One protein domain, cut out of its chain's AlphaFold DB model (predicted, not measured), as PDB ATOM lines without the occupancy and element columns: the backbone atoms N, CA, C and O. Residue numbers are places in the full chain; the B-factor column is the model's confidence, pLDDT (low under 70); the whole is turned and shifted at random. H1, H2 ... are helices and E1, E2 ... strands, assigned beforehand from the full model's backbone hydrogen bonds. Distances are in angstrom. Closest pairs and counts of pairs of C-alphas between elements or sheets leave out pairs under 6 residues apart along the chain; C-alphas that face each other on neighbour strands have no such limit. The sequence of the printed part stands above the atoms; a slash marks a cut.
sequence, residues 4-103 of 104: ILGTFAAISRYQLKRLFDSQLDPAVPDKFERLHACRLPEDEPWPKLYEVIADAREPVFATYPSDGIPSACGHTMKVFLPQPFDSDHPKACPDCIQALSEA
ATOM      1  N   ILE A   4     -31.943   6.665  40.559       75.44
ATOM      2  CA  ILE A   4     -31.397   7.066  39.264       75.44
ATOM      3  C   ILE A   4     -32.578   7.410  38.355       75.44
ATOM      4  O   ILE A   4     -33.328   6.533  37.922       75.44
ATOM      5  N   LEU A   5     -32.798   8.704  38.123       72.31
ATOM      6  CA  LEU A   5     -33.875   9.190  37.256       72.31
ATOM      7  C   LEU A   5     -33.653   8.710  35.809       72.31
ATOM      8  O   LEU A   5     -32.523   8.467  35.401       72.31
ATOM      9  N   GLY A   6     -34.735   8.519  35.047       71.75
ATOM     10  CA  GLY A   6     -34.652   7.983  33.677       71.75
ATOM     11  C   GLY A   6     -34.381   6.472  33.590       71.75
ATOM     12  O   GLY A   6     -34.137   5.947  32.506       71.75
ATOM     13  N   THR A   7     -34.439   5.756  34.718       79.06
ATOM     14  CA  THR A   7     -34.363   4.289  34.764       79.06
ATOM     15  C   THR A   7     -35.634   3.686  35.348       79.06
ATOM     16  O   THR A   7     -36.351   4.343  36.102       79.06
ATOM     17  N   PHE A   8     -35.875   2.408  35.057       85.44
ATOM     18  CA  PHE A   8     -36.916   1.609  35.704       85.44
ATOM     19  C   PHE A   8     -36.315   0.434  36.459       85.44
ATOM     20  O   PHE A   8     -35.411  -0.237  35.960       85.44
ATOM     21  N   ALA A   9     -36.846   0.148  37.645       87.38
ATOM     22  CA  ALA A   9     -36.525  -1.092  38.330       87.38
ATOM     23  C   ALA A   9     -37.243  -2.270  37.650       87.38
ATOM     24  O   ALA A   9     -38.443  -2.218  37.395       87.38
ATOM     25  N   ALA A  10     -36.524  -3.358  37.399       89.06
ATOM     26  CA  ALA A  10     -37.068  -4.580  36.816       89.06
ATOM     27  C   ALA A  10     -36.746  -5.798  37.684       89.06
ATOM     28  O   ALA A  10     -35.672  -5.887  38.281       89.06
ATOM     29  N   ILE A  11     -37.671  -6.755  37.751       85.12
ATOM     30  CA  ILE A  11     -37.480  -7.994  38.512       85.12
ATOM     31  C   ILE A  11     -36.839  -9.037  37.596       85.12
ATOM     32  O   ILE A  11     -37.313  -9.271  36.490       85.12
ATOM     33  N   SER A  12     -35.801  -9.716  38.088       79.75
ATOM     34  CA  SER A  12     -35.088 -10.814  37.405       79.75
ATOM     35  C   SER A  12     -35.968 -12.006  37.001       79.75
ATOM     36  O   SER A  12     -35.600 -12.778  36.118       79.75
ATOM     37  N   ARG A  13     -37.157 -12.154  37.591       71.88
ATOM     38  CA  ARG A  13     -38.126 -13.192  37.228       71.88
ATOM     39  C   ARG A  13     -38.575 -12.972  35.775       71.88
ATOM     40  O   ARG A  13     -39.121 -11.920  35.467       71.88
ATOM     41  N   TYR A  14     -38.373 -13.976  34.916       67.25
ATOM     42  CA  TYR A  14     -38.600 -13.923  33.458       67.25
ATOM     43  C   TYR A  14     -37.567 -13.111  32.659       67.25
ATOM     44  O   TYR A  14     -37.914 -12.445  31.683       67.25
ATOM     45  N   GLN A  15     -36.292 -13.190  33.044       77.62
ATOM     46  CA  GLN A  15     -35.189 -12.766  32.184       77.62
ATOM     47  C   GLN A  15     -35.226 -13.539  30.855       77.62
ATOM     48  O   GLN A  15     -35.344 -14.763  30.840       77.62
ATOM     49  N   LEU A  16     -35.103 -12.834  29.735       76.62
ATOM     50  CA  LEU A  16     -34.952 -13.454  28.422       76.62
ATOM     51  C   LEU A  16     -33.465 -13.659  28.130       76.62
ATOM     52  O   LEU A  16     -32.654 -12.747  28.311       76.62
ATOM     53  N   LYS A  17     -33.105 -14.857  27.662       77.62
ATOM     54  CA  LYS A  17     -31.775 -15.130  27.107       77.62
ATOM     55  C   LYS A  17     -31.891 -15.235  25.590       77.62
ATOM     56  O   LYS A  17     -32.838 -15.820  25.064       77.62
ATOM     57  N   ARG A  18     -30.925 -14.646  24.885       71.50
ATOM     58  CA  ARG A  18     -30.810 -14.786  23.434       71.50
ATOM     59  C   ARG A  18     -30.258 -16.176  23.132       71.50
ATOM     60  O   ARG A  18     -29.142 -16.490  23.542       71.50
ATOM     61  N   LEU A  19     -31.043 -16.997  22.448       66.56
ATOM     62  CA  LEU A  19     -30.578 -18.248  21.857       66.56
ATOM     63  C   LEU A  19     -29.939 -17.958  20.490       66.56
ATOM     64  O   LEU A  19     -30.090 -16.858  19.941       66.56
ATOM     65  N   PHE A  20     -29.185 -18.925  19.956       55.47
ATOM     66  CA  PHE A  20     -28.673 -18.841  18.586       55.47
ATOM     67  C   PHE A  20     -29.827 -18.470  17.634       55.47
ATOM     68  O   PHE A  20     -30.933 -18.986  17.767       55.47
ATOM     69  N   ASP A  21     -29.554 -17.557  16.703       59.25
ATOM     70  CA  ASP A  21     -30.494 -17.089  15.673       59.25
ATOM     71  C   ASP A  21     -31.618 -16.123  16.115       59.25
ATOM     72  O   ASP A  21     -32.723 -16.106  15.580       59.25
ATOM     73  N   SER A  22     -31.314 -15.220  17.055       61.50
ATOM     74  CA  SER A  22     -32.178 -14.082  17.446       61.50
ATOM     75  C   SER A  22     -33.494 -14.442  18.148       61.50
ATOM     76  O   SER A  22     -34.292 -13.548  18.429       61.50
ATOM     77  N   GLN A  23     -33.709 -15.709  18.505       68.25
ATOM     78  CA  GLN A  23     -34.819 -16.098  19.373       68.25
ATOM     79  C   GLN A  23     -34.541 -15.707  20.831       68.25
ATOM     80  O   GLN A  23     -33.449 -15.924  21.359       68.25
ATOM     81  N   LEU A  24     -35.544 -15.116  21.483       72.56
ATOM     82  CA  LEU A  24     -35.540 -14.815  22.913       72.56
ATOM     83  C   LEU A  24     -36.391 -15.859  23.633       72.56
ATOM     84  O   LEU A  24     -37.594 -15.937  23.382       72.56
ATOM     85  N   ASP A  25     -35.777 -16.622  24.532       73.56
ATOM     86  CA  ASP A  25     -36.468 -17.653  25.311       73.56
ATOM     87  C   ASP A  25     -36.522 -17.251  26.796       73.56
ATOM     88  O   ASP A  25     -35.521 -16.738  27.324       73.56
ATOM     89  N   PRO A  26     -37.668 -17.416  27.490       69.38
ATOM     90  CA  PRO A  26     -37.748 -17.191  28.925       69.38
ATOM     91  C   PRO A  26     -36.799 -18.120  29.674       69.38
ATOM     92  O   PRO A  26     -36.950 -19.338  29.661       69.38
ATOM     93  N   ALA A  27     -35.840 -17.529  30.378       70.88
ATOM     94  CA  ALA A  27     -34.877 -18.254  31.179       70.88
ATOM     95  C   ALA A  27     -35.114 -18.023  32.674       70.88
ATOM     96  O   ALA A  27     -35.527 -16.955  33.135       70.88
ATOM     97  N   VAL A  28     -34.790 -19.056  33.446       69.25
ATOM     98  CA  VAL A  28     -34.567 -18.965  34.889       69.25
ATOM     99  C   VAL A  28     -33.338 -18.060  35.084       69.25
ATOM    100  O   VAL A  28     -32.268 -18.401  34.572       69.25
ATOM    101  N   PRO A  29     -33.465 -16.891  35.744       69.56
ATOM    102  CA  PRO A  29     -32.331 -16.004  35.977       69.56
ATOM    103  C   PRO A  29     -31.287 -16.684  36.860       69.56
ATOM    104  O   PRO A  29     -31.621 -17.412  37.796       69.56
ATOM    105  N   ASP A  30     -30.019 -16.364  36.618       69.62
ATOM    106  CA  ASP A  30     -28.906 -16.943  37.376       69.62
ATOM    107  C   ASP A  30     -28.922 -16.477  38.851       69.62
ATOM    108  O   ASP A  30     -28.367 -17.132  39.731       69.62
ATOM    109  N   LYS A  31     -29.588 -15.346  39.144       69.44
ATOM    110  CA  LYS A  31     -29.772 -14.789  40.493       69.44
ATOM    111  C   LYS A  31     -31.210 -14.288  40.666       69.44
ATOM    112  O   LYS A  31     -31.541 -13.186  40.245       69.44
ATOM    113  N   PHE A  32     -32.048 -15.095  41.316       64.25
ATOM    114  CA  PHE A  32     -33.514 -14.952  41.371       64.25
ATOM    115  C   PHE A  32     -34.072 -13.729  42.122       64.25
ATOM    116  O   PHE A  32     -35.287 -13.557  42.196       64.25
ATOM    117  N   GLU A  33     -33.216 -12.884  42.694       76.25
ATOM    118  CA  GLU A  33     -33.645 -11.847  43.634       76.25
ATOM    119  C   GLU A  33     -33.090 -10.462  43.337       76.25
ATOM    120  O   GLU A  33     -33.195  -9.582  44.184       76.25
ATOM    121  N   ARG A  34     -32.484 -10.245  42.171       87.25
ATOM    122  CA  ARG A  34     -31.918  -8.934  41.852       87.25
ATOM    123  C   ARG A  34     -32.941  -8.028  41.180       87.25
ATOM    124  O   ARG A  34     -33.681  -8.461  40.293       87.25
ATOM    125  N   LEU A  35     -32.941  -6.768  41.591       89.50
ATOM    126  CA  LEU A  35     -33.545  -5.671  40.854       89.50
ATOM    127  C   LEU A  35     -32.533  -5.191  39.823       89.50
ATOM    128  O   LEU A  35     -31.390  -4.894  40.163       89.50
ATOM    129  N   HIS A  36     -32.942  -5.140  38.568       91.75
ATOM    130  CA  HIS A  36     -32.133  -4.626  37.475       91.75
ATOM    131  C   HIS A  36     -32.566  -3.207  37.135       91.75
ATOM    132  O   HIS A  36     -33.739  -2.866  37.278       91.75
ATOM    133  N   ALA A  37     -31.621  -2.394  36.678       90.44
ATOM    134  CA  ALA A  37     -31.923  -1.081  36.140       90.44
ATOM    135  C   ALA A  37     -32.152  -1.213  34.638       90.44
ATOM    136  O   ALA A  37     -31.225  -1.561  33.914       90.44
ATOM    137  N   CYS A  38     -33.360  -0.954  34.160       87.50
ATOM    138  CA  CYS A  38     -33.630  -0.807  32.736       87.50
ATOM    139  C   CYS A  38     -33.389   0.644  32.336       87.50
ATOM    140  O   CYS A  38     -34.025   1.549  32.882       87.50
ATOM    141  N   ARG A  39     -32.429   0.846  31.423       76.75
ATOM    142  CA  ARG A  39     -32.172   2.142  30.797       76.75
ATOM    143  C   ARG A  39     -33.117   2.316  29.624       76.75
ATOM    144  O   ARG A  39     -33.389   1.378  28.880       76.75
ATOM    145  N   LEU A  40     -33.581   3.540  29.483       64.88
ATOM    146  CA  LEU A  40     -34.356   3.979  28.347       64.88
ATOM    147  C   LEU A  40     -33.396   4.466  27.252       64.88
ATOM    148  O   LEU A  40     -32.614   5.372  27.533       64.88
ATOM    149  N   PRO A  41     -33.385   3.869  26.047       60.22
ATOM    150  CA  PRO A  41     -32.602   4.410  24.939       60.22
ATOM    151  C   PRO A  41     -33.212   5.738  24.473       60.22
ATOM    152  O   PRO A  41     -34.374   5.767  24.090       60.22
ATOM    153  N   GLU A  42     -32.441   6.828  24.501       58.22
ATOM    154  CA  GLU A  42     -32.920   8.187  24.179       58.22
ATOM    155  C   GLU A  42     -33.408   8.345  22.722       58.22
ATOM    156  O   GLU A  42     -34.224   9.223  22.444       58.22
ATOM    157  N   ASP A  43     -32.964   7.463  21.816       54.94
ATOM    158  CA  ASP A  43     -33.094   7.626  20.361       54.94
ATOM    159  C   ASP A  43     -34.096   6.679  19.669       54.94
ATOM    160  O   ASP A  43     -34.252   6.743  18.445       54.94
ATOM    161  N   GLU A  44     -34.790   5.789  20.389       55.22
ATOM    162  CA  GLU A  44     -35.740   4.853  19.764       55.22
ATOM    163  C   GLU A  44     -37.206   5.282  19.948       55.22
ATOM    164  O   GLU A  44     -37.595   5.731  21.028       55.22
ATOM    165  N   PRO A  45     -38.069   5.122  18.920       53.28
ATOM    166  CA  PRO A  45     -39.502   5.310  19.086       53.28
ATOM    167  C   PRO A  45     -40.010   4.298  20.112       53.28
ATOM    168  O   PRO A  45     -40.063   3.094  19.852       53.28
ATOM    169  N   TRP A  46     -40.348   4.804  21.296       57.97
ATOM    170  CA  TRP A  46     -40.720   3.990  22.443       57.97
ATOM    171  C   TRP A  46     -41.824   2.994  22.080       57.97
ATOM    172  O   TRP A  46     -42.863   3.390  21.536       57.97
ATOM    173  N   PRO A  47     -41.690   1.706  22.435       56.84
ATOM    174  CA  PRO A  47     -42.861   0.857  22.503       56.84
ATOM    175  C   PRO A  47     -43.822   1.452  23.545       56.84
ATOM    176  O   PRO A  47     -43.390   1.942  24.591       56.84
ATOM    177  N   LYS A  48     -45.136   1.350  23.290       65.00
ATOM    178  CA  LYS A  48     -46.245   1.761  24.190       65.00
ATOM    179  C   LYS A  48     -46.045   1.369  25.665       65.00
ATOM    180  O   LYS A  48     -46.667   1.934  26.554       65.00
ATOM    181  N   LEU A  49     -45.186   0.387  25.918       71.25
ATOM    182  CA  LEU A  49     -44.817  -0.108  27.232       71.25
ATOM    183  C   LEU A  49     -44.231   0.972  28.162       71.25
ATOM    184  O   LEU A  49     -44.475   0.889  29.358       71.25
ATOM    185  N   TYR A  50     -43.523   1.990  27.654       71.25
ATOM    186  CA  TYR A  50     -42.993   3.077  28.497       71.25
ATOM    187  C   TYR A  50     -44.106   3.868  29.191       71.25
ATOM    188  O   TYR A  50     -44.119   3.964  30.417       71.25
ATOM    189  N   GLU A  51     -45.048   4.400  28.407       72.50
ATOM    190  CA  GLU A  51     -46.185   5.175  28.917       72.50
ATOM    191  C   GLU A  51     -46.982   4.336  29.921       72.50
ATOM    192  O   GLU A  51     -47.349   4.804  30.995       72.50
ATOM    193  N   VAL A  52     -47.137   3.040  29.621       80.38
ATOM    194  CA  VAL A  52     -47.791   2.086  30.517       80.38
ATOM    195  C   VAL A  52     -47.038   1.928  31.842       80.38
ATOM    196  O   VAL A  52     -47.686   1.900  32.880       80.38
ATOM    197  N   ILE A  53     -45.703   1.822  31.848       80.06
ATOM    198  CA  ILE A  53     -44.918   1.672  33.088       80.06
ATOM    199  C   ILE A  53     -44.928   2.963  33.910       80.06
ATOM    200  O   ILE A  53     -45.051   2.893  35.133       80.06
ATOM    201  N   ALA A  54     -44.799   4.123  33.261       77.00
ATOM    202  CA  ALA A  54     -44.761   5.418  33.936       77.00
ATOM    203  C   ALA A  54     -46.065   5.715  34.701       77.00
ATOM    204  O   ALA A  54     -46.011   6.220  35.821       77.00
ATOM    205  N   ASP A  55     -47.211   5.338  34.128       81.69
ATOM    206  CA  ASP A  55     -48.534   5.532  34.732       81.69
ATOM    207  C   ASP A  55     -49.016   4.335  35.574       81.69
ATOM    208  O   ASP A  55     -50.081   4.387  36.207       81.69
ATOM    209  N   ALA A  56     -48.263   3.232  35.593       84.12
ATOM    210  CA  ALA A  56     -48.671   2.031  36.301       84.12
ATOM    211  C   ALA A  56     -48.659   2.230  37.822       84.12
ATOM    212  O   ALA A  56     -47.801   2.885  38.406       84.12
ATOM    213  N   ARG A  57     -49.621   1.594  38.497       85.19
ATOM    214  CA  ARG A  57     -49.649   1.473  39.968       85.19
ATOM    215  C   ARG A  57     -49.172   0.107  40.455       85.19
ATOM    216  O   ARG A  57     -48.904  -0.067  41.639       85.19
ATOM    217  N   GLU A  58     -49.067  -0.848  39.540       86.94
ATOM    218  CA  GLU A  58     -48.705  -2.242  39.782       86.94
ATOM    219  C   GLU A  58     -47.584  -2.662  38.817       86.94
ATOM    220  O   GLU A  58     -47.350  -1.975  37.822       86.94
ATOM    221  N   PRO A  59     -46.864  -3.768  39.084       87.50
ATOM    222  CA  PRO A  59     -45.860  -4.272  38.154       87.50
ATOM    223  C   PRO A  59     -46.439  -4.534  36.757       87.50
ATOM    224  O   PRO A  59     -47.505  -5.133  36.615       87.50
ATOM    225  N   VAL A  60     -45.705  -4.124  35.725       85.94
ATOM    226  CA  VAL A  60     -46.071  -4.309  34.318       85.94
ATOM    227  C   VAL A  60     -45.346  -5.522  33.753       85.94
ATOM    228  O   VAL A  60     -44.143  -5.696  33.956       85.94
ATOM    229  N   PHE A  61     -46.081  -6.349  33.011       86.12
ATOM    230  CA  PHE A  61     -45.580  -7.584  32.421       86.12
ATOM    231  C   PHE A  61     -45.618  -7.492  30.895       86.12
ATOM    232  O   PHE A  61     -46.684  -7.390  30.288       86.12
ATOM    233  N   ALA A  62     -44.450  -7.574  30.265       82.50
ATOM    234  CA  ALA A  62     -44.337  -7.742  28.824       82.50
ATOM    235  C   ALA A  62     -44.939  -9.095  28.415       82.50
ATOM    236  O   ALA A  62     -44.524 -10.154  28.903       82.50
ATOM    237  N   THR A  63     -45.909  -9.080  27.502       75.50
ATOM    238  CA  THR A  63     -46.571 -10.314  27.055       75.50
ATOM    239  C   THR A  63     -45.687 -11.043  26.048       75.50
ATOM    240  O   THR A  63     -45.353 -12.213  26.262       75.50
ATOM    241  N   TYR A  64     -45.176 -10.351  25.028       75.75
ATOM    242  CA  TYR A  64     -44.337 -10.970  24.003       75.75
ATOM    243  C   TYR A  64     -42.841 -10.877  24.346       75.75
ATOM    244  O   TYR A  64     -42.419  -9.946  25.034       75.75
ATOM    245  N   PRO A  65     -42.006 -11.847  23.923       70.50
ATOM    246  CA  PRO A  65     -40.555 -11.775  24.123       70.50
ATOM    247  C   PRO A  65     -39.908 -10.545  23.470       70.50
ATOM    248  O   PRO A  65     -38.959  -9.996  24.019       70.50
ATOM    249  N   SER A  66     -40.451 -10.087  22.338       73.69
ATOM    250  CA  SER A  66     -40.023  -8.868  21.637       73.69
ATOM    251  C   SER A  66     -40.202  -7.589  22.453       73.69
ATOM    252  O   SER A  66     -39.527  -6.608  22.176       73.69
ATOM    253  N   ASP A  67     -41.090  -7.602  23.448       78.06
ATOM    254  CA  ASP A  67     -41.412  -6.422  24.257       78.06
ATOM    255  C   ASP A  67     -40.488  -6.297  25.480       78.06
ATOM    256  O   ASP A  67     -40.687  -5.436  26.337       78.06
ATOM    257  N   GLY A  68     -39.510  -7.198  25.619       80.75
ATOM    258  CA  GLY A  68     -38.533  -7.133  26.694       80.75
ATOM    259  C   GLY A  68     -37.568  -5.960  26.509       80.75
ATOM    260  O   GLY A  68     -37.119  -5.684  25.401       80.75
ATOM    261  N   ILE A  69     -37.199  -5.302  27.608       83.94
ATOM    262  CA  ILE A  69     -36.308  -4.131  27.594       83.94
ATOM    263  C   ILE A  69     -34.941  -4.538  28.160       83.94
ATOM    264  O   ILE A  69     -34.893  -5.227  29.189       83.94
ATOM    265  N   PRO A  70     -33.819  -4.143  27.530       85.94
ATOM    266  CA  PRO A  70     -32.494  -4.389  28.083       85.94
ATOM    267  C   PRO A  70     -32.275  -3.622  29.397       85.94
ATOM    268  O   PRO A  70     -32.628  -2.455  29.557       85.94
ATOM    269  N   SER A  71     -31.662  -4.297  30.362       89.19
ATOM    270  CA  SER A  71     -31.098  -3.678  31.558       89.19
ATOM    271  C   SER A  71     -29.712  -3.101  31.283       89.19
ATOM    272  O   SER A  71     -29.067  -3.456  30.300       89.19
ATOM    273  N   ALA A  72     -29.223  -2.246  32.181       88.56
ATOM    274  CA  ALA A  72     -27.900  -1.635  32.110       88.56
ATOM    275  C   ALA A  72     -26.773  -2.680  32.049       88.56
ATOM    276  O   ALA A  72     -25.773  -2.456  31.384       88.56
ATOM    277  N   CYS A  73     -26.955  -3.851  32.675       87.69
ATOM    278  CA  CYS A  73     -26.002  -4.961  32.586       87.69
ATOM    279  C   CYS A  73     -26.245  -5.896  31.382       87.69
ATOM    280  O   CYS A  73     -25.685  -6.987  31.326       87.69
ATOM    281  N   GLY A  74     -27.107  -5.509  30.435       85.19
ATOM    282  CA  GLY A  74     -27.335  -6.223  29.175       85.19
ATOM    283  C   GLY A  74     -28.348  -7.371  29.232       85.19
ATOM    284  O   GLY A  74     -28.552  -8.054  28.232       85.19
ATOM    285  N   HIS A  75     -29.011  -7.611  30.368       85.81
ATOM    286  CA  HIS A  75     -30.071  -8.622  30.450       85.81
ATOM    287  C   HIS A  75     -31.414  -8.071  29.988       85.81
ATOM    288  O   HIS A  75     -31.828  -7.017  30.461       85.81
ATOM    289  N   THR A  76     -32.120  -8.801  29.128       86.44
ATOM    290  CA  THR A  76     -33.464  -8.423  28.679       86.44
ATOM    291  C   THR A  76     -34.513  -8.850  29.704       86.44
ATOM    292  O   THR A  76     -34.604 -10.024  30.068       86.44
ATOM    293  N   MET A  77     -35.315  -7.894  30.164       86.44
ATOM    294  CA  MET A  77     -36.271  -8.055  31.261       86.44
ATOM    295  C   MET A  77     -37.710  -7.996  30.743       86.44
ATOM    296  O   MET A  77     -37.977  -7.300  29.768       86.44
ATOM    297  N   LYS A  78     -38.643  -8.689  31.409       86.69
ATOM    298  CA  LYS A  78     -40.083  -8.663  31.068       86.69
ATOM    299  C   LYS A  78     -40.995  -8.127  32.168       86.69
ATOM    300  O   LYS A  78     -42.187  -7.968  31.926       86.69
ATOM    301  N   VAL A  79     -40.470  -7.911  33.370       88.31
ATOM    302  CA  VAL A  79     -41.258  -7.470  34.523       88.31
ATOM    303  C   VAL A  79     -40.683  -6.169  35.044       88.31
ATOM    304  O   VAL A  79     -39.552  -6.143  35.528       88.31
ATOM    305  N   PHE A  80     -41.482  -5.114  34.968       88.81
ATOM    306  CA  PHE A  80     -41.084  -3.751  35.293       88.81
ATOM    307  C   PHE A  80     -41.886  -3.247  36.482       88.81
ATOM    308  O   PHE A  80     -43.089  -3.479  36.581       88.81
ATOM    309  N   LEU A  81     -41.214  -2.571  37.402       88.56
ATOM    310  CA  LEU A  81     -41.843  -1.920  38.538       88.56
ATOM    311  C   LEU A  81     -42.158  -0.462  38.181       88.56
ATOM    312  O   LEU A  81     -41.354   0.173  37.495       88.56
ATOM    313  N   PRO A  82     -43.257   0.107  38.706       84.19
ATOM    314  CA  PRO A  82     -43.633   1.506  38.495       84.19
ATOM    315  C   PRO A  82     -42.798   2.465  39.363       84.19
ATOM    316  O   PRO A  82     -43.313   3.367  40.021       84.19
ATOM    317  N   GLN A  83     -41.494   2.219  39.467       86.56
ATOM    318  CA  GLN A  83     -40.583   3.048  40.245       86.56
ATOM    319  C   GLN A  83     -39.186   3.081  39.620       86.56
ATOM    320  O   GLN A  83     -38.757   2.088  39.014       86.56
ATOM    321  N   PRO A  84     -38.449   4.191  39.811       87.88
ATOM    322  CA  PRO A  84     -37.056   4.276  39.402       87.88
ATOM    323  C   PRO A  84     -36.180   3.228  40.084       87.88
ATOM    324  O   PRO A  84     -36.495   2.755  41.181       87.88
ATOM    325  N   PHE A  85     -35.053   2.900  39.455       89.69
ATOM    326  CA  PHE A  85     -34.052   2.041  40.075       89.69
ATOM    327  C   PHE A  85     -33.420   2.730  41.293       89.69
ATOM    328  O   PHE A  85     -33.004   3.889  41.228       89.69
ATOM    329  N   ASP A  86     -33.356   1.998  42.403       90.06
ATOM    330  CA  ASP A  86     -32.714   2.424  43.644       90.06
ATOM    331  C   ASP A  86     -31.401   1.655  43.811       90.06
ATOM    332  O   ASP A  86     -31.414   0.448  44.072       90.06
ATOM    333  N   SER A  87     -30.273   2.348  43.632       88.44
ATOM    334  CA  SER A  87     -28.939   1.749  43.750       88.44
ATOM    335  C   SER A  87     -28.592   1.344  45.182       88.44
ATOM    336  O   SER A  87     -27.752   0.471  45.371       88.44
ATOM    337  N   ASP A  88     -29.241   1.946  46.184       88.81
ATOM    338  CA  ASP A  88     -29.003   1.651  47.600       88.81
ATOM    339  C   ASP A  88     -29.846   0.455  48.085       88.81
ATOM    340  O   ASP A  88     -29.702  -0.005  49.221       88.81
ATOM    341  N   HIS A  89     -30.747  -0.066  47.244       88.88
ATOM    342  CA  HIS A  89     -31.608  -1.180  47.616       88.88
ATOM    343  C   HIS A  89     -30.771  -2.455  47.848       88.88
ATOM    344  O   HIS A  89     -29.951  -2.813  47.003       88.88
ATOM    345  N   PRO A  90     -31.011  -3.246  48.915       88.81
ATOM    346  CA  PRO A  90     -30.203  -4.436  49.234       88.81
ATOM    347  C   PRO A  90     -30.230  -5.523  48.148       88.81
ATOM    348  O   PRO A  90     -29.381  -6.408  48.107       88.81
ATOM    349  N   LYS A  91     -31.236  -5.462  47.273       90.12
ATOM    350  CA  LYS A  91     -31.411  -6.350  46.118       90.12
ATOM    351  C   LYS A  91     -30.988  -5.721  44.787       90.12
ATOM    352  O   LYS A  91     -31.216  -6.326  43.744       90.12
ATOM    353  N   ALA A  92     -30.430  -4.515  44.783       89.75
ATOM    354  CA  ALA A  92     -29.969  -3.867  43.564       89.75
ATOM    355  C   ALA A  92     -28.885  -4.715  42.881       89.75
ATOM    356  O   ALA A  92     -28.004  -5.282  43.530       89.75
ATOM    357  N   CYS A  93     -28.967  -4.853  41.559       90.81
ATOM    358  CA  CYS A  93     -27.961  -5.575  40.801       90.81
ATOM    359  C   CYS A  93     -26.655  -4.757  40.785       90.81
ATOM    360  O   CYS A  93     -26.649  -3.674  40.196       90.81
ATOM    361  N   PRO A  94     -25.548  -5.259  41.364       89.81
ATOM    362  CA  PRO A  94     -24.272  -4.542  41.388       89.81
ATOM    363  C   PRO A  94     -23.738  -4.279  39.979       89.81
ATOM    364  O   PRO A  94     -23.192  -3.214  39.724       89.81
ATOM    365  N   ASP A  95     -23.983  -5.203  39.047       90.94
ATOM    366  CA  ASP A  95     -23.540  -5.084  37.657       90.94
ATOM    367  C   ASP A  95     -24.296  -3.950  36.934       90.94
ATOM    368  O   ASP A  95     -23.736  -3.257  36.093       90.94
ATOM    369  N   CYS A  96     -25.567  -3.715  37.294       89.75
ATOM    370  CA  CYS A  96     -26.303  -2.541  36.818       89.75
ATOM    371  C   CYS A  96     -25.765  -1.254  37.450       89.75
ATOM    372  O   CYS A  96     -25.607  -0.277  36.736       89.75
ATOM    373  N   ILE A  97     -25.476  -1.242  38.757       89.88
ATOM    374  CA  ILE A  97     -24.926  -0.056  39.438       89.88
ATOM    375  C   ILE A  97     -23.606   0.366  38.784       89.88
ATOM    376  O   ILE A  97     -23.450   1.530  38.426       89.88
ATOM    377  N   GLN A  98     -22.700  -0.590  38.568       89.69
ATOM    378  CA  GLN A  98     -21.415  -0.343  37.924       89.69
ATOM    379  C   GLN A  98     -21.597   0.217  36.504       89.69
ATOM    380  O   GLN A  98     -21.105   1.305  36.210       89.69
ATOM    381  N   ALA A  99     -22.393  -0.453  35.664       87.75
ATOM    382  CA  ALA A  99     -22.636  -0.018  34.285       87.75
ATOM    383  C   ALA A  99     -23.317   1.361  34.183       87.75
ATOM    384  O   ALA A  99     -23.155   2.073  33.189       87.75
ATOM    385  N   LEU A 100     -24.110   1.745  35.188       84.12
ATOM    386  CA  LEU A 100     -24.699   3.078  35.246       84.12
ATOM    387  C   LEU A 100     -23.651   4.141  35.592       84.12
ATOM    388  O   LEU A 100     -23.648   5.173  34.929       84.12
ATOM    389  N   SER A 101     -22.761   3.858  36.551       82.06
ATOM    390  CA  SER A 101     -21.711   4.783  37.007       82.06
ATOM    391  C   SER A 101     -20.589   5.029  35.993       82.06
ATOM    392  O   SER A 101     -19.973   6.083  36.016       82.06
ATOM    393  N   GLU A 102     -20.318   4.075  35.098       77.06
ATOM    394  CA  GLU A 102     -19.300   4.218  34.039       77.06
ATOM    395  C   GLU A 102     -19.789   5.035  32.830       77.06
ATOM    396  O   GLU A 102     -19.013   5.322  31.923       77.06
ATOM    397  N   ALA A 103     -21.081   5.359  32.788       63.22
ATOM    398  CA  ALA A 103     -21.717   6.087  31.693       63.22
ATOM    399  C   ALA A 103     -22.055   7.549  32.048       63.22
ATOM    400  O   ALA A 103     -22.665   8.231  31.225       63.22
TER     401      ALA A 103
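AT A GLANCE: This is residues 4 to 103 of the 104 residues of an uncharacterized protein of Mycolicibacterium conceptionense (UniProt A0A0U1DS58). This model has little regular structure: a two-stranded ribbon, E1 and E4, lies near the middle with H2 beside E4, while the hairpin E2-E3 and H1 lie far out. Unnamed residues 56 to 93 make a long stretch between H1 and H2. The printed part has 100 residues, with four antiparallel-paired strands, then two helices; the class is mixed, with 33 residues in named elements. It is compact, radius of gyration of the C-alphas 12.7 A, spanning 35 by 29 by 27 A.

IN THESE COORDINATES: Find C-alpha 7 at (-34.363, 4.289, 34.764), where E1, residues 7 to 11, begins its 13.2 A. Next come E2, 15 to 18; E3, 24 to 27; E4, 35 to 39, 12.8 A; H1, 49 to 55, 10.1 A; and H2, 94 to 101, 10.6 A, ending at (-21.711, 4.783, 37.007).

HOW THE PARTS SIT: Look at N 10 and O 36, 2.8 A, between antiparallel E1 and E4. The closest C-alphas of E4 and H2, Ala 37 and Cys 96, are 5.8 A apart. In hairpin E2-E3, N 27 and O 15 are 2.8 A apart. H1 is only just apart from E1, closest 8.4 A. In H1 and H2, every O i to N i+4 pair is within hydrogen-bond range.

THE WHOLE: The farthest C-alphas, Asp 21 and Asp 88, are 37.1 A apart. The printed part has no cut; H1 to H2 is a long link. Look for pLDDT under 70 in 22 residues, among them 40 to 48.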